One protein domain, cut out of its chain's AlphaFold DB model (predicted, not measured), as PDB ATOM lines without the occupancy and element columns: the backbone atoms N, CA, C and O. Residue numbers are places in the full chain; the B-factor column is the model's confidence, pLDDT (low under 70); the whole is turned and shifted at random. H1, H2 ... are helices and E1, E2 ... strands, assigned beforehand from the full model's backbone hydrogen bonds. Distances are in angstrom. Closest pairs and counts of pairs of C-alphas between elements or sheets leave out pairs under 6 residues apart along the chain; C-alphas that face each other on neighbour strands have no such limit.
ATOM      1  N   SER A   2     -16.132   5.007 -36.959       63.38
ATOM      2  CA  SER A   2     -15.969   6.347 -36.375       63.38
ATOM      3  C   SER A   2     -15.805   6.323 -34.855       63.38
ATOM      4  O   SER A   2     -15.156   7.211 -34.322       63.38
ATOM      5  N   LEU A   3     -16.320   5.300 -34.168       78.31
ATOM      6  CA  LEU A   3     -16.228   5.136 -32.713       78.31
ATOM      7  C   LEU A   3     -15.087   4.166 -32.370       78.31
ATOM      8  O   LEU A   3     -15.286   2.959 -32.287       78.31
ATOM      9  N   THR A   4     -13.860   4.679 -32.285       79.81
ATOM     10  CA  THR A   4     -12.636   3.861 -32.157       79.81
ATOM     11  C   THR A   4     -12.205   3.584 -30.718       79.81
ATOM     12  O   THR A   4     -11.334   2.747 -30.504       79.81
ATOM     13  N   ASN A   5     -12.754   4.302 -29.738       88.75
ATOM     14  CA  ASN A   5     -12.413   4.159 -28.325       88.75
ATOM     15  C   ASN A   5     -13.645   4.413 -27.439       88.75
ATOM     16  O   ASN A   5     -14.671   4.900 -27.917       88.75
ATOM     17  N   LYS A   6     -13.525   4.064 -26.151       90.75
ATOM     18  CA  LYS A   6     -14.604   4.201 -25.167       90.75
ATOM     19  C   LYS A   6     -15.029   5.660 -24.971       90.75
ATOM     20  O   LYS A   6     -16.209   5.945 -25.027       90.75
ATOM     21  N   GLU A   7     -14.075   6.580 -24.855       93.44
ATOM     22  CA  GLU A   7     -14.365   8.008 -24.667       93.44
ATOM     23  C   GLU A   7     -15.235   8.585 -25.794       93.44
ATOM     24  O   GLU A   7     -16.203   9.294 -25.547       93.44
ATOM     25  N   ARG A   8     -14.937   8.242 -27.049       92.25
ATOM     26  CA  ARG A   8     -15.719   8.698 -28.200       92.25
ATOM     27  C   ARG A   8     -17.091   8.031 -28.273       92.25
ATOM     28  O   ARG A   8     -18.018   8.631 -28.809       92.25
ATOM     29  N   LEU A   9     -17.217   6.798 -27.780       92.25
ATOM     30  CA  LEU A   9     -18.515   6.144 -27.616       92.25
ATOM     31  C   LEU A   9     -19.346   6.876 -26.556       92.25
ATOM     32  O   LEU A   9     -20.487   7.217 -26.844       92.25
ATOM     33  N   ASP A  10     -18.760   7.184 -25.399       95.00
ATOM     34  CA  ASP A  10     -19.423   7.924 -24.319       95.00
ATOM     35  C   ASP A  10     -19.881   9.309 -24.818       95.00
ATOM     36  O   ASP A  10     -21.052   9.654 -24.688       95.00
ATOM     37  N   GLN A  11     -19.027  10.041 -25.546       95.38
ATOM     38  CA  GLN A  11     -19.397  11.308 -26.201       95.38
ATOM     39  C   GLN A  11     -20.570  11.164 -27.185       95.38
ATOM     40  O   GLN A  11     -21.415  12.054 -27.282       95.38
ATOM     41  N   ALA A  12     -20.632  10.061 -27.941       95.25
ATOM     42  CA  ALA A  12     -21.728   9.806 -28.872       95.25
ATOM     43  C   ALA A  12     -23.040   9.487 -28.140       95.25
ATOM     44  O   ALA A  12     -24.110   9.891 -28.600       95.25
ATOM     45  N   ILE A  13     -22.961   8.785 -27.005       95.75
ATOM     46  CA  ILE A  13     -24.103   8.500 -26.132       95.75
ATOM     47  C   ILE A  13     -24.600   9.795 -25.483       95.75
ATOM     48  O   ILE A  13     -25.793  10.074 -25.550       95.75
ATOM     49  N   ASP A  14     -23.710  10.623 -24.937       96.94
ATOM     50  CA  ASP A  14     -24.067  11.913 -24.339       96.94
ATOM     51  C   ASP A  14     -24.709  12.846 -25.371       96.94
ATOM     52  O   ASP A  14     -25.741  13.470 -25.116       96.94
ATOM     53  N   PHE A  15     -24.153  12.886 -26.586       97.19
ATOM     54  CA  PHE A  15     -24.751  13.618 -27.697       97.19
ATOM     55  C   PHE A  15     -26.162  13.111 -28.000       97.19
ATOM     56  O   PHE A  15     -27.098  13.907 -28.054       97.19
ATOM     57  N   PHE A  16     -26.342  11.796 -28.135       96.44
ATOM     58  CA  PHE A  16     -27.646  11.174 -28.365       96.44
ATOM     59  C   PHE A  16     -28.666  11.498 -27.263       96.44
ATOM     60  O   PHE A  16     -29.830  11.788 -27.556       96.44
ATOM     61  N   GLN A  17     -28.228  11.496 -26.003       95.25
ATOM     62  CA  GLN A  17     -29.026  11.884 -24.837       95.25
ATOM     63  C   GLN A  17     -29.411  13.370 -24.874       95.25
ATOM     64  O   GLN A  17     -30.525  13.723 -24.495       95.25
ATOM     65  N   SER A  18     -28.540  14.234 -25.402       95.69
ATOM     66  CA  SER A  18     -28.782  15.681 -25.482       95.69
ATOM     67  C   SER A  18     -29.763  16.117 -26.580       95.69
ATOM     68  O   SER A  18     -30.273  17.234 -26.527       95.69
ATOM     69  N   LEU A  19     -30.033  15.273 -27.586       95.38
ATOM     70  CA  LEU A  19     -30.876  15.651 -28.729       95.38
ATOM     71  C   LEU A  19     -32.339  15.891 -28.323       95.38
ATOM     72  O   LEU A  19     -32.927  15.105 -27.583       95.38
ATOM     73  N   ASP A  20     -32.985  16.905 -28.890       93.38
ATOM     74  CA  ASP A  20     -34.441  17.025 -28.806       93.38
ATOM     75  C   ASP A  20     -35.089  16.198 -29.927       93.38
ATOM     76  O   ASP A  20     -35.240  16.636 -31.068       93.38
ATOM     77  N   LEU A  21     -35.429  14.942 -29.622       92.25
ATOM     78  CA  LEU A  21     -36.047  14.040 -30.598       92.25
ATOM     79  C   LEU A  21     -37.444  14.515 -31.020       92.25
ATOM     80  O   LEU A  21     -37.830  14.293 -32.169       92.25
ATOM     81  N   ALA A  22     -38.181  15.179 -30.127       89.44
ATOM     82  CA  ALA A  22     -39.508  15.699 -30.432       89.44
ATOM     83  C   ALA A  22     -39.410  16.864 -31.424       89.44
ATOM     84  O   ALA A  22     -40.156  16.902 -32.403       89.44
ATOM     85  N   GLU A  23     -38.443  17.763 -31.233       91.00
ATOM     86  CA  GLU A  23     -38.138  18.830 -32.187       91.00
ATOM     87  C   GLU A  23     -37.773  18.265 -33.568       91.00
ATOM     88  O   GLU A  23     -38.347  18.685 -34.573       91.00
ATOM     89  N   ILE A  24     -36.909  17.245 -33.640       93.06
ATOM     90  CA  ILE A  24     -36.513  16.639 -34.925       93.06
ATOM     91  C   ILE A  24     -37.722  16.016 -35.650       93.06
ATOM     92  O   ILE A  24     -37.833  16.142 -36.875       93.06
ATOM     93  N   ILE A  25     -38.639  15.361 -34.927       89.94
ATOM     94  CA  ILE A  25     -39.888  14.825 -35.499       89.94
ATOM     95  C   ILE A  25     -40.783  15.966 -36.005       89.94
ATOM     96  O   ILE A  25     -41.295  15.894 -37.124       89.94
ATOM     97  N   ASN A  26     -40.927  17.045 -35.234       88.62
ATOM     98  CA  ASN A  26     -41.723  18.211 -35.624       88.62
ATOM     99  C   ASN A  26     -41.156  18.909 -36.870       88.62
ATOM    100  O   ASN A  26     -41.903  19.332 -37.753       88.62
ATOM    101  N   GLU A  27     -39.835  19.012 -36.996       89.38
ATOM    102  CA  GLU A  27     -39.208  19.535 -38.210       89.38
ATOM    103  C   GLU A  27     -39.436  18.614 -39.417       89.38
ATOM    104  O   GLU A  27     -39.665  19.087 -40.532       89.38
ATOM    105  N   ALA A  28     -39.365  17.294 -39.215       87.62
ATOM    106  CA  ALA A  28     -39.658  16.310 -40.254       87.62
ATOM    107  C   ALA A  28     -41.101  16.453 -40.772       87.62
ATOM    108  O   ALA A  28     -41.329  16.377 -41.981       87.62
ATOM    109  N   GLU A  29     -42.055  16.744 -39.886       84.69
ATOM    110  CA  GLU A  29     -43.442  17.048 -40.252       84.69
ATOM    111  C   GLU A  29     -43.559  18.263 -41.165       84.69
ATOM    112  O   GLU A  29     -44.221  18.189 -42.203       84.69
ATOM    113  N   GLN A  30     -42.886  19.363 -40.832       83.00
ATOM    114  CA  GLN A  30     -42.964  20.594 -41.623       83.00
ATOM    115  C   GLN A  30     -42.477  20.379 -43.061       83.00
ATOM    116  O   GLN A  30     -43.137  20.811 -44.008       83.00
ATOM    117  N   VAL A  31     -41.390  19.619 -43.247       81.12
ATOM    118  CA  VAL A  31     -40.873  19.265 -44.583       81.12
ATOM    119  C   VAL A  31     -41.927  18.521 -45.416       81.12
ATOM    120  O   VAL A  31     -42.071  18.779 -46.613       81.12
ATOM    121  N   THR A  32     -42.704  17.630 -44.795       74.25
ATOM    122  CA  THR A  32     -43.770  16.884 -45.488       74.25
ATOM    123  C   THR A  32     -45.009  17.736 -45.780       74.25
ATOM    124  O   THR A  32     -45.575  17.636 -46.871       74.25
ATOM    125  N   ALA A  33     -45.393  18.630 -44.863       67.88
ATOM    126  CA  ALA A  33     -46.574  19.485 -44.989       67.88
ATOM    127  C   ALA A  33     -46.478  20.472 -46.165       67.88
ATOM    128  O   ALA A  33     -47.480  20.766 -46.813       67.88
ATOM    129  N   HIS A  34     -45.272  20.928 -46.517       58.22
ATOM    130  CA  HIS A  34     -45.062  21.759 -47.710       58.22
ATOM    131  C   HIS A  34     -45.324  21.019 -49.034       58.22
ATOM    132  O   HIS A  34     -45.557  21.660 -50.056       58.22
ATOM    133  N   THR A  35     -45.316  19.683 -49.024       58.38
ATOM    134  CA  THR A  35     -45.538  18.845 -50.216       58.38
ATOM    135  C   THR A  35     -47.001  18.397 -50.348       58.38
ATOM    136  O   THR A  35     -47.439  18.024 -51.436       58.38
ATOM    137  N   GLN A  36     -47.785  18.439 -49.266       55.31
ATOM    138  CA  GLN A  36     -49.170  17.969 -49.237       55.31
ATOM    139  C   GLN A  36     -50.047  18.961 -48.463       55.31
ATOM    140  O   GLN A  36     -49.970  19.051 -47.241       55.31
ATOM    141  N   GLN A  37     -50.927  19.685 -49.166       48.41
ATOM    142  CA  GLN A  37     -52.005  20.474 -48.554       48.41
ATOM    143  C   GLN A  37     -52.986  19.542 -47.810       48.41
ATOM    144  O   GLN A  37     -54.032  19.170 -48.334       48.41
ATOM    145  N   LYS A  38     -52.660  19.145 -46.577       50.81
ATOM    146  CA  LYS A  38     -53.626  18.604 -45.612       50.81
ATOM    147  C   LYS A  38     -53.218  19.002 -44.195       50.81
ATOM    148  O   LYS A  38     -52.291  18.465 -43.603       50.81
ATOM    149  N   LEU A  47     -45.189   7.542 -34.396       90.00
ATOM    150  CA  LEU A  47     -44.674   7.055 -35.673       90.00
ATOM    151  C   LEU A  47     -45.150   5.614 -35.854       90.00
ATOM    152  O   LEU A  47     -44.967   4.789 -34.968       90.00
ATOM    153  N   THR A  48     -45.774   5.305 -36.988       93.12
ATOM    154  CA  THR A  48     -46.271   3.955 -37.278       93.12
ATOM    155  C   THR A  48     -45.777   3.492 -38.634       93.12
ATOM    156  O   THR A  48     -45.851   4.255 -39.599       93.12
ATOM    157  N   VAL A  49     -45.351   2.236 -38.733       95.56
ATOM    158  CA  VAL A  49     -44.885   1.633 -39.985       95.56
ATOM    159  C   VAL A  49     -45.673   0.383 -40.343       95.56
ATOM    160  O   VAL A  49     -46.079  -0.394 -39.485       95.56
ATOM    161  N   SER A  50     -45.860   0.162 -41.637       96.19
ATOM    162  CA  SER A  50     -46.249  -1.142 -42.178       96.19
ATOM    163  C   SER A  50     -45.037  -1.782 -42.842       96.19
ATOM    164  O   SER A  50     -44.258  -1.096 -43.497       96.19
ATOM    165  N   LEU A  51     -44.849  -3.083 -42.659       96.88
ATOM    166  CA  LEU A  51     -43.762  -3.830 -43.286       96.88
ATOM    167  C   LEU A  51     -44.281  -4.449 -44.577       96.88
ATOM    168  O   LEU A  51     -45.072  -5.393 -44.556       96.88
ATOM    169  N   GLU A  52     -43.846  -3.889 -45.699       95.00
ATOM    170  CA  GLU A  52     -44.405  -4.183 -47.010       95.00
ATOM    171  C   GLU A  52     -43.383  -4.814 -47.951       95.00
ATOM    172  O   GLU A  52     -42.238  -4.369 -48.056       95.00
ATOM    173  N   SER A  53     -43.855  -5.799 -48.712       95.38
ATOM    174  CA  SER A  53     -43.140  -6.508 -49.769       95.38
ATOM    175  C   SER A  53     -41.840  -7.178 -49.304       95.38
ATOM    176  O   SER A  53     -41.412  -7.065 -48.157       95.38
ATOM    177  N   LEU A  54     -41.201  -7.930 -50.197       95.94
ATOM    178  CA  LEU A  54     -39.869  -8.481 -49.979       95.94
ATOM    179  C   LEU A  54     -38.901  -7.941 -51.028       95.94
ATOM    180  O   LEU A  54     -39.160  -7.992 -52.232       95.94
ATOM    181  N   HIS A  55     -37.750  -7.473 -50.565       95.81
ATOM    182  CA  HIS A  55     -36.686  -6.925 -51.393       95.81
ATOM    183  C   HIS A  55     -35.345  -7.570 -51.048       95.81
ATOM    184  O   HIS A  55     -35.174  -8.162 -49.983       95.81
ATOM    185  N   ALA A  56     -34.374  -7.443 -51.954       96.75
ATOM    186  CA  ALA A  56     -33.046  -8.021 -51.788       96.75
ATOM    187  C   ALA A  56     -31.932  -7.012 -52.054       96.75
ATOM    188  O   ALA A  56     -32.031  -6.197 -52.971       96.75
ATOM    189  N   LEU A  57     -30.834  -7.149 -51.306       94.62
ATOM    190  CA  LEU A  57     -29.586  -6.422 -51.527       94.62
ATOM    191  C   LEU A  57     -28.410  -7.401 -51.721       94.62
ATOM    192  O   LEU A  57     -28.329  -8.407 -51.008       94.62
ATOM    193  N   PRO A  58     -27.461  -7.115 -52.635       92.25
ATOM    194  CA  PRO A  58     -27.473  -5.994 -53.583       92.25
ATOM    195  C   PRO A  58     -28.500  -6.161 -54.716       92.25
ATOM    196  O   PRO A  58     -28.980  -5.171 -55.251       92.25
ATOM    197  N   GLN A  59     -28.843  -7.398 -55.083       94.38
ATOM    198  CA  GLN A  59     -29.824  -7.703 -56.128       94.38
ATOM    199  C   GLN A  59     -30.384  -9.115 -55.950       94.38
ATOM    200  O   GLN A  59     -29.717  -9.974 -55.375       94.38
ATOM    201  N   GLY A  60     -31.563  -9.384 -56.518       93.75
ATOM    202  CA  GLY A  60     -32.254 -10.668 -56.356       93.75
ATOM    203  C   GLY A  60     -31.432 -11.894 -56.765       93.75
ATOM    204  O   GLY A  60     -31.460 -12.882 -56.055       93.75
ATOM    205  N   LYS A  61     -30.644 -11.836 -57.847       95.69
ATOM    206  CA  LYS A  61     -29.855 -12.991 -58.333       95.69
ATOM    207  C   LYS A  61     -28.709 -13.407 -57.392       95.69
ATOM    208  O   LYS A  61     -28.224 -14.530 -57.469       95.69
ATOM    209  N   SER A  62     -28.226 -12.487 -56.564       94.12
ATOM    210  CA  SER A  62     -27.040 -12.678 -55.721       94.12
ATOM    211  C   SER A  62     -27.219 -11.927 -54.403       94.12
ATOM    212  O   SER A  62     -26.407 -11.069 -54.048       94.12
ATOM    213  N   ALA A  63     -28.338 -12.192 -53.738       95.81
ATOM    214  CA  ALA A  63     -28.734 -11.537 -52.509       95.81
ATOM    215  C   ALA A  63     -27.843 -11.986 -51.346       95.81
ATOM    216  O   ALA A  63     -27.415 -13.137 -51.277       95.81
ATOM    217  N   THR A  64     -27.580 -11.059 -50.431       94.75
ATOM    218  CA  THR A  64     -26.996 -11.334 -49.105       94.75
ATOM    219  C   THR A  64     -27.897 -10.846 -47.979       94.75
ATOM    220  O   THR A  64     -27.740 -11.243 -46.833       94.75
ATOM    221  N   ILE A  65     -28.848  -9.969 -48.302       95.25
ATOM    222  CA  ILE A  65     -29.814  -9.434 -47.354       95.25
ATOM    223  C   ILE A  65     -31.191  -9.512 -48.005       95.25
ATOM    224  O   ILE A  65     -31.331  -9.128 -49.172       95.25
ATOM    225  N   LEU A  66     -32.186  -9.967 -47.248       96.88
ATOM    226  CA  LEU A  66     -33.603  -9.779 -47.549       96.88
ATOM    227  C   LEU A  66     -34.217  -8.846 -46.521       96.88
ATOM    228  O   LEU A  66     -33.927  -8.961 -45.331       96.88
ATOM    229  N   HIS A  67     -35.075  -7.948 -46.983       97.12
ATOM    230  CA  HIS A  67     -35.760  -7.002 -46.114       97.12
ATOM    231  C   HIS A  67     -37.176  -6.709 -46.599       97.12
ATOM    232  O   HIS A  67     -37.455  -6.783 -47.799       97.12
ATOM    233  N   ALA A  68     -38.034  -6.335 -45.656       97.19
ATOM    234  CA  ALA A  68     -39.291  -5.656 -45.936       97.19
ATOM    235  C   ALA A  68     -39.086  -4.136 -45.923       97.19
ATOM    236  O   ALA A  68     -38.225  -3.616 -45.204       97.19
ATOM    237  N   SER A  69     -39.875  -3.425 -46.725       96.12
ATOM    238  CA  SER A  69     -39.880  -1.963 -46.750       96.12
ATOM    239  C   SER A  69     -40.731  -1.431 -45.592       96.12
ATOM    240  O   SER A  69     -41.920  -1.744 -45.547       96.12
ATOM    241  N   PRO A  70     -40.177  -0.631 -44.662       96.62
ATOM    242  CA  PRO A  70     -40.969   0.043 -43.641       96.62
ATOM    243  C   PRO A  70     -41.660   1.269 -44.255       96.62
ATOM    244  O   PRO A  70     -41.019   2.270 -44.575       96.62
ATOM    245  N   VAL A  71     -42.974   1.182 -44.440       94.38
ATOM    246  CA  VAL A  71     -43.803   2.233 -45.034       94.38
ATOM    247  C   VAL A  71     -44.510   3.014 -43.934       94.38
ATOM    248  O   VAL A  71     -45.365   2.483 -43.227       94.38
ATOM    249  N   ASP A  72     -44.167   4.295 -43.811       92.56
ATOM    250  CA  ASP A  72     -44.849   5.256 -42.944       92.56
ATOM    251  C   ASP A  72     -45.871   6.062 -43.757       92.56
ATOM    252  O   ASP A  72     -45.514   6.825 -44.656       92.56
ATOM    253  N   SER A  73     -47.151   5.920 -43.409       89.12
ATOM    254  CA  SER A  73     -48.257   6.629 -44.067       89.12
ATOM    255  C   SER A  73     -48.227   8.148 -43.866       89.12
ATOM    256  O   SER A  73     -48.817   8.883 -44.657       89.12
ATOM    257  N   THR A  74     -47.546   8.623 -42.820       87.12
ATOM    258  CA  THR A  74     -47.394  10.052 -42.524       87.12
ATOM    259  C   THR A  74     -46.220  10.684 -43.270       87.12
ATOM    260  O   THR A  74     -46.158  11.903 -43.383       87.12
ATOM    261  N   GLY A  75     -45.299   9.871 -43.798       89.06
ATOM    262  CA  GLY A  75     -44.103  10.329 -44.507       89.06
ATOM    263  C   GLY A  75     -43.047  11.004 -43.624       89.06
ATOM    264  O   GLY A  75     -42.070  11.521 -44.162       89.06
ATOM    265  N   ARG A  76     -43.212  10.997 -42.295       91.00
ATOM    266  CA  ARG A  76     -42.344  11.680 -41.320       91.00
ATOM    267  C   ARG A  76     -41.078  10.894 -41.010       91.00
ATOM    268  O   ARG A  76     -40.033  11.490 -40.757       91.00
ATOM    269  N   LEU A  77     -41.157   9.563 -41.050       93.25
ATOM    270  CA  LEU A  77     -40.084   8.680 -40.601       93.25
ATOM    271  C   LEU A  77     -38.779   8.889 -41.378       93.25
ATOM    272  O   LEU A  77     -37.717   9.029 -40.779       93.25
ATOM    273  N   LEU A  78     -38.837   8.927 -42.713       93.81
ATOM    274  CA  LEU A  78     -37.628   9.076 -43.523       93.81
ATOM    275  C   LEU A  78     -36.945  10.443 -43.311       93.81
ATOM    276  O   LEU A  78     -35.742  10.442 -43.040       93.81
ATOM    277  N   PRO A  79     -37.649  11.593 -43.381       94.31
ATOM    278  CA  PRO A  79     -37.060  12.886 -43.037       94.31
ATOM    279  C   PRO A  79     -36.501  12.943 -41.611       94.31
ATOM    280  O   PRO A  79     -35.410  13.478 -41.422       94.31
ATOM    281  N   PHE A  80     -37.191  12.346 -40.630       94.38
ATOM    282  CA  PHE A  80     -36.698  12.223 -39.255       94.38
ATOM    283  C   PHE A  80     -35.360  11.472 -39.202       94.38
ATOM    284  O   PHE A  80     -34.373  12.000 -38.688       94.38
ATOM    285  N   CYS A  81     -35.280  10.278 -39.798       95.44
ATOM    286  CA  CYS A  81     -34.053   9.482 -39.809       95.44
ATOM    287  C   CYS A  81     -32.902  10.173 -40.559       95.44
ATOM    288  O   CYS A  81     -31.748  10.041 -40.156       95.44
ATOM    289  N   ILE A  82     -33.198  10.911 -41.637       94.56
ATOM    290  CA  ILE A  82     -32.197  11.704 -42.363       94.56
ATOM    291  C   ILE A  82     -31.652  12.816 -41.466       94.56
ATOM    292  O   ILE A  82     -30.441  12.883 -41.287       94.56
ATOM    293  N   LYS A  83     -32.520  13.632 -40.852       95.06
ATOM    294  CA  LYS A  83     -32.102  14.715 -39.946       95.06
ATOM    295  C   LYS A  83     -31.282  14.191 -38.775       95.06
ATOM    296  O   LYS A  83     -30.242  14.755 -38.452       95.06
ATOM    297  N   LEU A  84     -31.724  13.093 -38.165       95.50
ATOM    298  CA  LEU A  84     -30.992  12.464 -37.076       95.50
ATOM    299  C   LEU A  84     -29.599  12.015 -37.529       95.50
ATOM    300  O   LEU A  84     -28.607  12.356 -36.890       95.50
ATOM    301  N   ARG A  85     -29.504  11.295 -38.652       94.81
ATOM    302  CA  ARG A  85     -28.215  10.889 -39.229       94.81
ATOM    303  C   ARG A  85     -27.324  12.099 -39.494       94.81
ATOM    304  O   ARG A  85     -26.140  12.046 -39.178       94.81
ATOM    305  N   ASP A  86     -27.874  13.157 -40.076       93.88
ATOM    306  CA  ASP A  86     -27.118  14.347 -40.453       93.88
ATOM    307  C   ASP A  86     -26.544  15.045 -39.208       93.88
ATOM    308  O   ASP A  86     -25.351  15.333 -39.194       93.88
ATOM    309  N   LYS A  87     -27.298  15.140 -38.099       95.44
ATOM    310  CA  LYS A  87     -26.766  15.608 -36.802       95.44
ATOM    311  C   LYS A  87     -25.578  14.767 -36.303       95.44
ATOM    312  O   LYS A  87     -24.595  15.318 -35.815       95.44
ATOM    313  N   PHE A  88     -25.619  13.439 -36.451       94.94
ATOM    314  CA  PHE A  88     -24.483  12.569 -36.095       94.94
ATOM    315  C   PHE A  88     -23.296  12.679 -37.068       94.94
ATOM    316  O   PHE A  88     -22.152  12.459 -36.664       94.94
ATOM    317  N   ILE A  89     -23.538  12.993 -38.345       93.00
ATOM    318  CA  ILE A  89     -22.477  13.289 -39.320       93.00
ATOM    319  C   ILE A  89     -21.796  14.611 -38.955       93.00
ATOM    320  O   ILE A  89     -20.571  14.657 -38.881       93.00
ATOM    321  N   GLU A  90     -22.578  15.658 -38.689       93.62
ATOM    322  CA  GLU A  90     -22.102  16.992 -38.298       93.62
ATOM    323  C   GLU A  90     -21.280  16.947 -37.008       93.62
ATOM    324  O   GLU A  90     -20.205  17.540 -36.938       93.62
ATOM    325  N   ALA A  91     -21.724  16.164 -36.022       94.12
ATOM    326  CA  ALA A  91     -20.982  15.923 -34.788       94.12
ATOM    327  C   ALA A  91     -19.741  15.016 -34.972       94.12
ATOM    328  O   ALA A  91     -18.990  14.781 -34.028       94.12
ATOM    329  N   GLY A  92     -19.494  14.486 -36.177       92.50
ATOM    330  CA  GLY A  92     -18.318  13.667 -36.483       92.50
ATOM    331  C   GLY A  92     -18.385  12.226 -35.960       92.50
ATOM    332  O   GLY A  92     -17.356  11.538 -35.900       92.50
ATOM    333  N   PHE A  93     -19.576  11.743 -35.596       92.62
ATOM    334  CA  PHE A  93     -19.816  10.369 -35.144       92.62
ATOM    335  C   PHE A  93     -20.165   9.412 -36.286       92.62
ATOM    336  O   PHE A  93     -20.016   8.203 -36.118       92.62
ATOM    337  N   ILE A  94     -20.571   9.908 -37.457       90.94
ATOM    338  CA  ILE A  94     -20.795   9.106 -38.672       90.94
ATOM    339  C   ILE A  94     -19.950   9.669 -39.817       90.94
ATOM    340  O   ILE A  94     -19.923  10.871 -40.059       90.94
ATOM    341  N   GLN A  95     -19.264   8.793 -40.554       85.31
ATOM    342  CA  GLN A  95     -18.527   9.200 -41.752       85.31
ATOM    343  C   GLN A  95     -19.496   9.415 -42.917       85.31
ATOM    344  O   GLN A  95     -20.255   8.513 -43.277       85.31
ATOM    345  N   SER A  96     -19.435  10.583 -43.556       79.56
ATOM    346  CA  SER A  96     -20.160  10.828 -44.798       79.56
ATOM    347  C   SER A  96     -19.522  10.025 -45.935       79.56
ATOM    348  O   SER A  96     -18.470  10.395 -46.461       79.56
ATOM    349  N   GLU A  97     -20.140   8.920 -46.344       72.50
ATOM    350  CA  GLU A  97     -19.739   8.265 -47.587       72.50
ATOM    351  C   GLU A  97     -20.338   9.029 -48.775       72.50
ATOM    352  O   GLU A  97     -21.564   9.166 -48.838       72.50
ATOM    353  N   PRO A  98     -19.528   9.499 -49.742       73.00
ATOM    354  CA  PRO A  98     -20.061  10.124 -50.943       73.00
ATOM    355  C   PRO A  98     -20.858   9.107 -51.765       73.00
ATOM    356  O   PRO A  98     -20.542   7.904 -51.785       73.00
ATOM    357  N   LEU A 136     -30.036   7.513 -47.568       92.00
ATOM    358  CA  LEU A 136     -30.424   6.596 -46.498       92.00
ATOM    359  C   LEU A 136     -31.496   5.630 -47.019       92.00
ATOM    360  O   LEU A 136     -32.481   6.070 -47.611       92.00
ATOM    361  N   LEU A 137     -31.316   4.329 -46.779       92.56
ATOM    362  CA  LEU A 137     -32.306   3.295 -47.081       92.56
ATOM    363  C   LEU A 137     -32.827   2.692 -45.776       92.56
ATOM    364  O   LEU A 137     -32.112   1.947 -45.100       92.56
ATOM    365  N   LEU A 138     -34.082   2.992 -45.446       95.00
ATOM    366  CA  LEU A 138     -34.781   2.326 -44.352       95.00
ATOM    367  C   LEU A 138     -35.169   0.913 -44.784       95.00
ATOM    368  O   LEU A 138     -35.659   0.714 -45.894       95.00
ATOM    369  N   HIS A 139     -34.939  -0.064 -43.915       94.44
ATOM    370  CA  HIS A 139     -35.240  -1.460 -44.197       94.44
ATOM    371  C   HIS A 139     -35.483  -2.228 -42.897       94.44
ATOM    372  O   HIS A 139     -34.795  -2.003 -41.905       94.44
ATOM    373  N   ALA A 140     -36.434  -3.160 -42.918       95.88
ATOM    374  CA  ALA A 140     -36.620  -4.145 -41.860       95.88
ATOM    375  C   ALA A 140     -35.989  -5.465 -42.316       95.88
ATOM    376  O   ALA A 140     -36.536  -6.161 -43.173       95.88
ATOM    377  N   THR A 141     -34.792  -5.769 -41.811       94.19
ATOM    378  CA  THR A 141     -34.029  -6.964 -42.204       94.19
ATOM    379  C   THR A 141     -34.738  -8.238 -41.753       94.19
ATOM    380  O   THR A 141     -35.043  -8.389 -40.578       94.19
ATOM    381  N   ILE A 142     -34.940  -9.171 -42.686       93.38
ATOM    382  CA  ILE A 142     -35.509 -10.506 -42.430       93.38
ATOM    383  C   ILE A 142     -34.410 -11.570 -42.495       93.38
ATOM    384  O   ILE A 142     -34.373 -12.491 -41.688       93.38
ATOM    385  N   VAL A 143     -33.492 -11.444 -43.458       92.62
ATOM    386  CA  VAL A 143     -32.357 -12.360 -43.623       92.62
ATOM    387  C   VAL A 143     -31.102 -11.542 -43.841       92.62
ATOM    388  O   VAL A 143     -31.104 -10.637 -44.672       92.62
ATOM    389  N   ASN A 144     -30.018 -11.893 -43.151       91.75
ATOM    390  CA  ASN A 144     -28.724 -11.252 -43.330       91.75
ATOM    391  C   ASN A 144     -27.580 -12.274 -43.300       91.75
ATOM    392  O   ASN A 144     -27.098 -12.674 -42.245       91.75
ATOM    393  N   THR A 145     -27.113 -12.678 -44.479       90.88
ATOM    394  CA  THR A 145     -26.045 -13.677 -44.615       90.88
ATOM    395  C   THR A 145     -24.646 -13.086 -44.478       90.88
ATOM    396  O   THR A 145     -23.665 -13.813 -44.618       90.88
ATOM    397  N   ILE A 146     -24.512 -11.785 -44.194       88.06
ATOM    398  CA  ILE A 146     -23.195 -11.163 -43.991       88.06
ATOM    399  C   ILE A 146     -22.531 -11.632 -42.700       88.06
ATOM    400  O   ILE A 146     -21.309 -11.604 -42.609       88.06
ATOM    401  N   TYR A 147     -23.342 -12.064 -41.733       83.12
ATOM    402  CA  TYR A 147     -22.900 -12.617 -40.456       83.12
ATOM    403  C   TYR A 147     -22.694 -14.135 -40.518       83.12
ATOM    404  O   TYR A 147     -22.153 -14.737 -39.591       83.12
ATOM    405  N   VAL A 148     -23.075 -14.770 -41.632       81.94
ATOM    406  CA  VAL A 148     -22.834 -16.196 -41.834       81.94
ATOM    407  C   VAL A 148     -21.387 -16.378 -42.260       81.94
ATOM    408  O   VAL A 148     -20.992 -16.086 -43.392       81.94
ATOM    409  N   HIS A 149     -20.589 -16.887 -41.333       68.38
ATOM    410  CA  HIS A 149     -19.215 -17.270 -41.594       68.38
ATOM    411  C   HIS A 149     -19.227 -18.469 -42.548       68.38
ATOM    412  O   HIS A 149     -19.839 -19.502 -42.266       68.38
ATOM    413  N   GLY A 150     -18.596 -18.324 -43.716       59.19
ATOM    414  CA  GLY A 150     -18.511 -19.412 -44.685       59.19
ATOM    415  C   GLY A 150     -17.806 -20.621 -44.067       59.19
ATOM    416  O   GLY A 150     -16.766 -20.466 -43.427       59.19
ATOM    417  N   ARG A 151     -18.343 -21.833 -44.271       55.56
ATOM    418  CA  ARG A 151     -17.584 -23.060 -43.994       55.56
ATOM    419  C   ARG A 151     -16.289 -22.985 -44.795       55.56
ATOM    420  O   ARG A 151     -16.322 -22.817 -46.013       55.56
ATOM    421  N   LYS A 165     -15.715 -16.928 -49.067       70.44
ATOM    422  CA  LYS A 165     -16.682 -16.309 -49.970       70.44
ATOM    423  C   LYS A 165     -17.952 -16.010 -49.176       70.44
ATOM    424  O   LYS A 165     -18.561 -16.919 -48.617       70.44
ATOM    425  N   ARG A 166     -18.332 -14.732 -49.115       80.56
ATOM    426  CA  ARG A 166     -19.586 -14.276 -48.499       80.56
ATOM    427  C   ARG A 166     -20.756 -15.070 -49.080       80.56
ATOM    428  O   ARG A 166     -20.867 -15.183 -50.302       80.56
ATOM    429  N   LEU A 167     -21.603 -15.614 -48.210       88.88
ATOM    430  CA  LEU A 167     -22.731 -16.445 -48.618       88.88
ATOM    431  C   LEU A 167     -23.751 -15.596 -49.387       88.88
ATOM    432  O   LEU A 167     -24.335 -14.669 -48.828       88.88
ATOM    433  N   THR A 168     -23.962 -15.913 -50.662       92.12
ATOM    434  CA  THR A 168     -24.966 -15.284 -51.531       92.12
ATOM    435  C   THR A 168     -25.976 -16.322 -52.009       92.12
ATOM    436  O   THR A 168     -25.647 -17.503 -52.116       92.12
ATOM    437  N   PHE A 169     -27.197 -15.895 -52.333       93.38
ATOM    438  CA  PHE A 169     -28.245 -16.779 -52.855       93.38
ATOM    439  C   PHE A 169     -29.148 -16.075 -53.881       93.38
ATOM    440  O   PHE A 169     -29.227 -14.846 -53.915       93.38
ATOM    441  N   ASP A 170     -29.814 -16.851 -54.741       96.12
ATOM    442  CA  ASP A 170     -30.802 -16.327 -55.691       96.12
ATOM    443  C   ASP A 170     -32.174 -16.226 -55.012       96.12
ATOM    444  O   ASP A 170     -32.821 -17.224 -54.704       96.12
ATOM    445  N   ALA A 171     -32.613 -14.997 -54.771       96.12
ATOM    446  CA  ALA A 171     -33.866 -14.650 -54.126       96.12
ATOM    447  C   ALA A 171     -34.981 -14.276 -55.113       96.12
ATOM    448  O   ALA A 171     -36.049 -13.862 -54.672       96.12
ATOM    449  N   ARG A 172     -34.783 -14.373 -56.439       94.88
ATOM    450  CA  ARG A 172     -35.781 -13.899 -57.424       94.88
ATOM    451  C   ARG A 172     -37.152 -14.548 -57.248       94.88
ATOM    452  O   ARG A 172     -38.155 -13.845 -57.325       94.88
ATOM    453  N   ASN A 173     -37.187 -15.847 -56.956       92.56
ATOM    454  CA  ASN A 173     -38.436 -16.573 -56.721       92.56
ATOM    455  C   ASN A 173     -39.132 -16.095 -55.440       92.56
ATOM    456  O   ASN A 173     -40.326 -15.815 -55.463       92.56
ATOM    457  N   LEU A 174     -38.375 -15.922 -54.349       93.19
ATOM    458  CA  LEU A 174     -38.899 -15.402 -53.082       93.19
ATOM    459  C   LEU A 174     -39.437 -13.981 -53.246       93.19
ATOM    460  O   LEU A 174     -40.557 -13.694 -52.843       93.19
ATOM    461  N   ILE A 175     -38.669 -13.100 -53.891       92.88
ATOM    462  CA  ILE A 175     -39.103 -11.735 -54.190       92.88
ATOM    463  C   ILE A 175     -40.369 -11.779 -55.037       92.88
ATOM    464  O   ILE A 175     -41.327 -11.109 -54.698       92.88
ATOM    465  N   SER A 176     -40.417 -12.571 -56.111       89.62
ATOM    466  CA  SER A 176     -41.616 -12.653 -56.955       89.62
ATOM    467  C   SER A 176     -42.854 -13.083 -56.170       89.62
ATOM    468  O   SER A 176     -43.937 -12.588 -56.453       89.62
ATOM    469  N   HIS A 177     -42.690 -13.989 -55.207       88.50
ATOM    470  CA  HIS A 177     -43.784 -14.501 -54.391       88.50
ATOM    471  C   HIS A 177     -44.268 -13.477 -53.353       88.50
ATOM    472  O   HIS A 177     -45.465 -13.294 -53.179       88.50
ATOM    473  N   TYR A 178     -43.341 -12.769 -52.702       90.44
ATOM    474  CA  TYR A 178     -43.641 -11.834 -51.611       90.44
ATOM    475  C   TYR A 178     -43.589 -10.356 -52.030       90.44
ATOM    476  O   TYR A 178     -43.566  -9.471 -51.179       90.44
ATOM    477  N   ARG A 179     -43.535 -10.046 -53.330       87.69
ATOM    478  CA  ARG A 179     -43.550  -8.658 -53.816       87.69
ATOM    479  C   ARG A 179     -44.960  -8.098 -53.825       87.69
ATOM    480  O   ARG A 179     -45.188  -7.042 -53.258       87.69
ATOM    481  N   ASN A 180     -45.899  -8.819 -54.431       86.56
ATOM    482  CA  ASN A 180     -47.294  -8.410 -54.504       86.56
ATOM    483  C   ASN A 180     -48.166  -9.547 -53.982       86.56
ATOM    484  O   ASN A 180     -47.977 -10.685 -54.404       86.56
ATOM    485  N   TYR A 181     -49.117  -9.241 -53.101       75.69
ATOM    486  CA  TYR A 181     -50.070 -10.235 -52.611       75.69
ATOM    487  C   TYR A 181     -51.468 -10.054 -53.177       75.69
ATOM    488  O   TYR A 181     -52.114 -11.064 -53.382       75.69
ATOM    489  N   TYR A 182     -51.946  -8.840 -53.467       74.31
ATOM    490  CA  TYR A 182     -53.293  -8.663 -54.032       74.31
ATOM    491  C   TYR A 182     -53.251  -8.171 -55.475       74.31
ATOM    492  O   TYR A 182     -52.372  -7.396 -55.857       74.31
ATOM    493  N   SER A 183     -54.207  -8.639 -56.275       73.00
ATOM    494  CA  SER A 183     -54.378  -8.228 -57.677       73.00
ATOM    495  C   SER A 183     -55.316  -7.025 -57.829       73.00
ATOM    496  O   SER A 183     -55.378  -6.434 -58.905       73.00
ATOM    497  N   ASP A 184     -56.054  -6.683 -56.772       67.06
ATOM    498  CA  ASP A 184     -57.137  -5.701 -56.754       67.06
ATOM    499  C   ASP A 184     -57.014  -4.700 -55.591       67.06
ATOM    500  O   ASP A 184     -56.459  -5.006 -54.535       67.06
ATOM    501  N   ASP A 185     -57.581  -3.504 -55.787       65.62
ATOM    502  CA  ASP A 185     -57.525  -2.372 -54.840       65.62
ATOM    503  C   ASP A 185     -58.178  -2.670 -53.499       65.62
ATOM    504  O   ASP A 185     -57.690  -2.266 -52.443       65.62
ATOM    505  N   ASN A 186     -59.242  -3.463 -53.538       69.38
ATOM    506  CA  ASN A 186     -59.985  -3.877 -52.364       69.38
ATOM    507  C   ASN A 186     -59.259  -4.965 -51.559       69.38
ATOM    508  O   ASN A 186     -59.749  -5.336 -50.494       69.38
ATOM    509  N   ARG A 187     -58.096  -5.450 -52.028       71.00
ATOM    510  CA  ARG A 187     -57.303  -6.508 -51.386       71.00
ATOM    511  C   ARG A 187     -58.126  -7.771 -51.124       71.00
ATOM    512  O   ARG A 187     -58.042  -8.369 -50.054       71.00
ATOM    513  N   THR A 188     -58.953  -8.160 -52.087       63.56
ATOM    514  CA  THR A 188     -59.849  -9.318 -51.958       63.56
ATOM    515  C   THR A 188     -59.349 -10.541 -52.717       63.56
ATOM    516  O   THR A 188     -59.652 -11.668 -52.333       63.56
ATOM    517  N   ILE A 189     -58.542 -10.341 -53.761       68.56
ATOM    518  CA  ILE A 189     -58.074 -11.391 -54.661       68.56
ATOM    519  C   ILE A 189     -56.564 -11.570 -54.477       68.56
ATOM    520  O   ILE A 189     -55.780 -10.745 -54.969       68.56
ATOM    521  N   PRO A 190     -56.116 -12.653 -53.813       69.38
ATOM    522  CA  PRO A 190     -54.698 -12.940 -53.706       69.38
ATOM    523  C   PRO A 190     -54.105 -13.231 -55.093       69.38
ATOM    524  O   PRO A 190     -54.713 -13.898 -55.933       69.38
ATOM    525  N   TYR A 191     -52.897 -12.737 -55.341       66.88
ATOM    526  CA  TYR A 191     -52.115 -13.005 -56.534       66.88
ATOM    527  C   TYR A 191     -51.750 -14.489 -56.520       66.88
ATOM    528  O   TYR A 191     -50.976 -14.955 -55.679       66.88
ATOM    529  N   ARG A 192     -52.351 -15.264 -57.427       58.50
ATOM    530  CA  ARG A 192     -52.046 -16.688 -57.550       58.50
ATOM    531  C   ARG A 192     -50.575 -16.816 -57.940       58.50
ATOM    532  O   ARG A 192     -50.177 -16.413 -59.030       58.50
ATOM    533  N   SER A 193     -49.771 -17.378 -57.042       54.91
ATOM    534  CA  SER A 193     -48.387 -17.735 -57.357       54.91
ATOM    535  C   SER A 193     -48.365 -18.658 -58.576       54.91
ATOM    536  O   SER A 193     -49.221 -19.546 -58.654       54.91
ATOM    537  N   PRO A 194     -47.420 -18.496 -59.522       48.53
ATOM    538  CA  PRO A 194     -47.227 -19.481 -60.576       48.53
ATOM    539  C   PRO A 194     -47.014 -20.833 -59.898       48.53
ATOM    540  O   PRO A 194     -46.117 -20.966 -59.066       48.53
ATOM    541  N   ARG A 233     -51.102  -3.832 -61.592       61.88
ATOM    542  CA  ARG A 233     -51.107  -3.056 -60.345       61.88
ATOM    543  C   ARG A 233     -51.199  -4.056 -59.193       61.88
ATOM    544  O   ARG A 233     -52.260  -4.283 -58.634       61.88
ATOM    545  N   GLY A 234     -50.100  -4.748 -58.920       68.69
ATOM    546  CA  GLY A 234     -50.000  -5.618 -57.765       68.69
ATOM    547  C   GLY A 234     -49.913  -4.757 -56.512       68.69
ATOM    548  O   GLY A 234     -49.146  -3.795 -56.474       68.69
ATOM    549  N   TYR A 235     -50.708  -5.097 -55.508       84.38
ATOM    550  CA  TYR A 235     -50.660  -4.482 -54.188       84.38
ATOM    551  C   TYR A 235     -49.643  -5.217 -53.321       84.38
ATOM    552  O   TYR A 235     -49.525  -6.443 -53.437       84.38
ATOM    553  N   PRO A 236     -48.926  -4.500 -52.444       90.00
ATOM    554  CA  PRO A 236     -47.813  -5.061 -51.691       90.00
ATOM    555  C   PRO A 236     -48.249  -6.224 -50.798       90.00
ATOM    556  O   PRO A 236     -49.356  -6.243 -50.257       90.00
ATOM    557  N   PHE A 237     -47.349  -7.190 -50.618       90.56
ATOM    558  CA  PHE A 237     -47.480  -8.166 -49.537       90.56
ATOM    559  C   PHE A 237     -47.311  -7.450 -48.192       90.56
ATOM    560  O   PHE A 237     -46.366  -6.685 -48.038       90.56
ATOM    561  N   ILE A 238     -48.194  -7.679 -47.221       92.00
ATOM    562  CA  ILE A 238     -48.123  -7.018 -45.909       92.00
ATOM    563  C   ILE A 238     -47.675  -8.038 -44.864       92.00
ATOM    564  O   ILE A 238     -48.424  -8.955 -44.543       92.00
ATOM    565  N   TRP A 239     -46.468  -7.868 -44.327       93.06
ATOM    566  CA  TRP A 239     -45.944  -8.692 -43.232       93.06
ATOM    567  C   TRP A 239     -46.527  -8.271 -41.885       93.06
ATOM    568  O   TRP A 239     -46.848  -9.109 -41.049       93.06
ATOM    569  N   ALA A 240     -46.664  -6.960 -41.689       94.31
ATOM    570  CA  ALA A 240     -47.253  -6.356 -40.505       94.31
ATOM    571  C   ALA A 240     -47.761  -4.951 -40.843       94.31
ATOM    572  O   ALA A 240     -47.230  -4.296 -41.744       94.31
ATOM    573  N   LYS A 241     -48.788  -4.485 -40.132       93.56
ATOM    574  CA  LYS A 241     -49.448  -3.205 -40.401       93.56
ATOM    575  C   LYS A 241     -49.469  -2.350 -39.143       93.56
ATOM    576  O   LYS A 241     -49.739  -2.878 -38.071       93.56
ATOM    577  N   GLU A 242     -49.240  -1.048 -39.313       92.12
ATOM    578  CA  GLU A 242     -49.421  -0.035 -38.259       92.12
ATOM    579  C   GLU A 242     -48.660  -0.351 -36.957       92.12
ATOM    580  O   GLU A 242     -49.147  -0.093 -35.861       92.12
ATOM    581  N   ILE A 243     -47.441  -0.886 -37.073       94.62
ATOM    582  CA  ILE A 243     -46.559  -1.108 -35.925       94.62
ATOM    583  C   ILE A 243     -46.119   0.259 -35.386       94.62
ATOM    584  O   ILE A 243     -45.503   1.016 -36.145       94.62
ATOM    585  N   PRO A 244     -46.398   0.591 -34.114       93.25
ATOM    586  CA  PRO A 244     -45.884   1.805 -33.501       93.25
ATOM    587  C   PRO A 244     -44.372   1.695 -33.280       93.25
ATOM    588  O   PRO A 244     -43.871   0.662 -32.847       93.25
ATOM    589  N   LEU A 245     -43.658   2.775 -33.575       92.88
ATOM    590  CA  LEU A 245     -42.262   2.970 -33.209       92.88
ATOM    591  C   LEU A 245     -42.229   3.869 -31.977       92.88
ATOM    592  O   LEU A 245     -42.617   5.037 -32.040       92.88
TER     593      LEU A 245
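What this domain is: This is residues 2 to 38, 47 to 98, 136 to 151, 165 to 194 and 233 to 245 of the 299 residues of the protein "AKAP7_NLS domain-containing protein" of Penicillium patulum (UniProt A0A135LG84). A curled sheet, E3 E2 E1 E5, like part of a barrel, has the short helix H4 packed along its strand E1, while H3 leads away from the sheet, meeting it only with residues 77 to 78. H2 packs on H3 at a steep tilt, and H1 lies farther out near H3, a loose group of three helices; on the far side from H1, E4 leads into the long unnamed stretch 183 to 194. The printed part has 148 residues, in the order H1 H2 E1 E2 H3 E3 H4 E4 E5, with four named helices and five named strands, of class mixed, and its four-stranded sheet is antiparallel throughout. The whole is loose, with a radius of gyration of the C-alphas of 19.1 A, and flat, spanning 55 by 54 by 27 A.

How they stand to each other: Start at H1, residues 6 to 18; it is not on the sheet, but H1 and H3, residues 77 to 90, are near each other. H2, residues 21 to 33, is apart from H1 and touches H3 at a steep tilt of 56 degrees, opposite ways; look at the C-alphas of Ala 28 and Pro 79, the closest, 5.1 A apart. E1, residues 47 to 57, bends by 79 degrees at residue 54 and forms a hairpin with E2, residues 65 to 71; there N 52 and O 69 are 2.9 A apart. H3 is on the sheet but only grazes it. E3, residues 140 to 144, is an edge strand beside E2, with N 142 and O 66 at 2.8 A. H4, residues 172 to 179, is over E1, along the strands at 21 degrees on the local plane, at a height over the sheet of 7.2 A; the C-alphas of Ser 53 and Arg 179, the closest, are 4.6 A apart. E4, residues 180 to 182, pairs with no named strand. E5, residues 238 to 245, is the other edge strand, antiparallel to E1, with N 51 and O 240 at 2.8 A. In H1, H2, H3 and H4 every O i to N i+4 pair is within hydrogen-bond range.

Where its parts are: Find C-alpha 6 at (-14.604, 4.201, -25.167), where H1 begins its 18.2 A. H2 covers 18.6 A, E1 25.7 A, E2 18.4 A and H3 19.9 A; H3 begins at C-alpha 77, (-40.084, 8.680, -40.601). E5 covers 17.2 A and ends at C-alpha 245, (-42.262, 2.970, -33.209).

The domain as a whole: The C-alphas of Glu 7 and Ile 189 are the two farthest apart, 56.4 A. Four cuts leave out residues 39 to 46, 99 to 135, 152 to 164 and 195 to 232, with C-alpha gaps of 17.7, 11.8, 9.1 and 16.9 A. Of the links that are printed whole, none is long. Mean pLDDT of the printed part is 86.6; look for values under 70 at residues 33 to 38 and 188 to 194, among others.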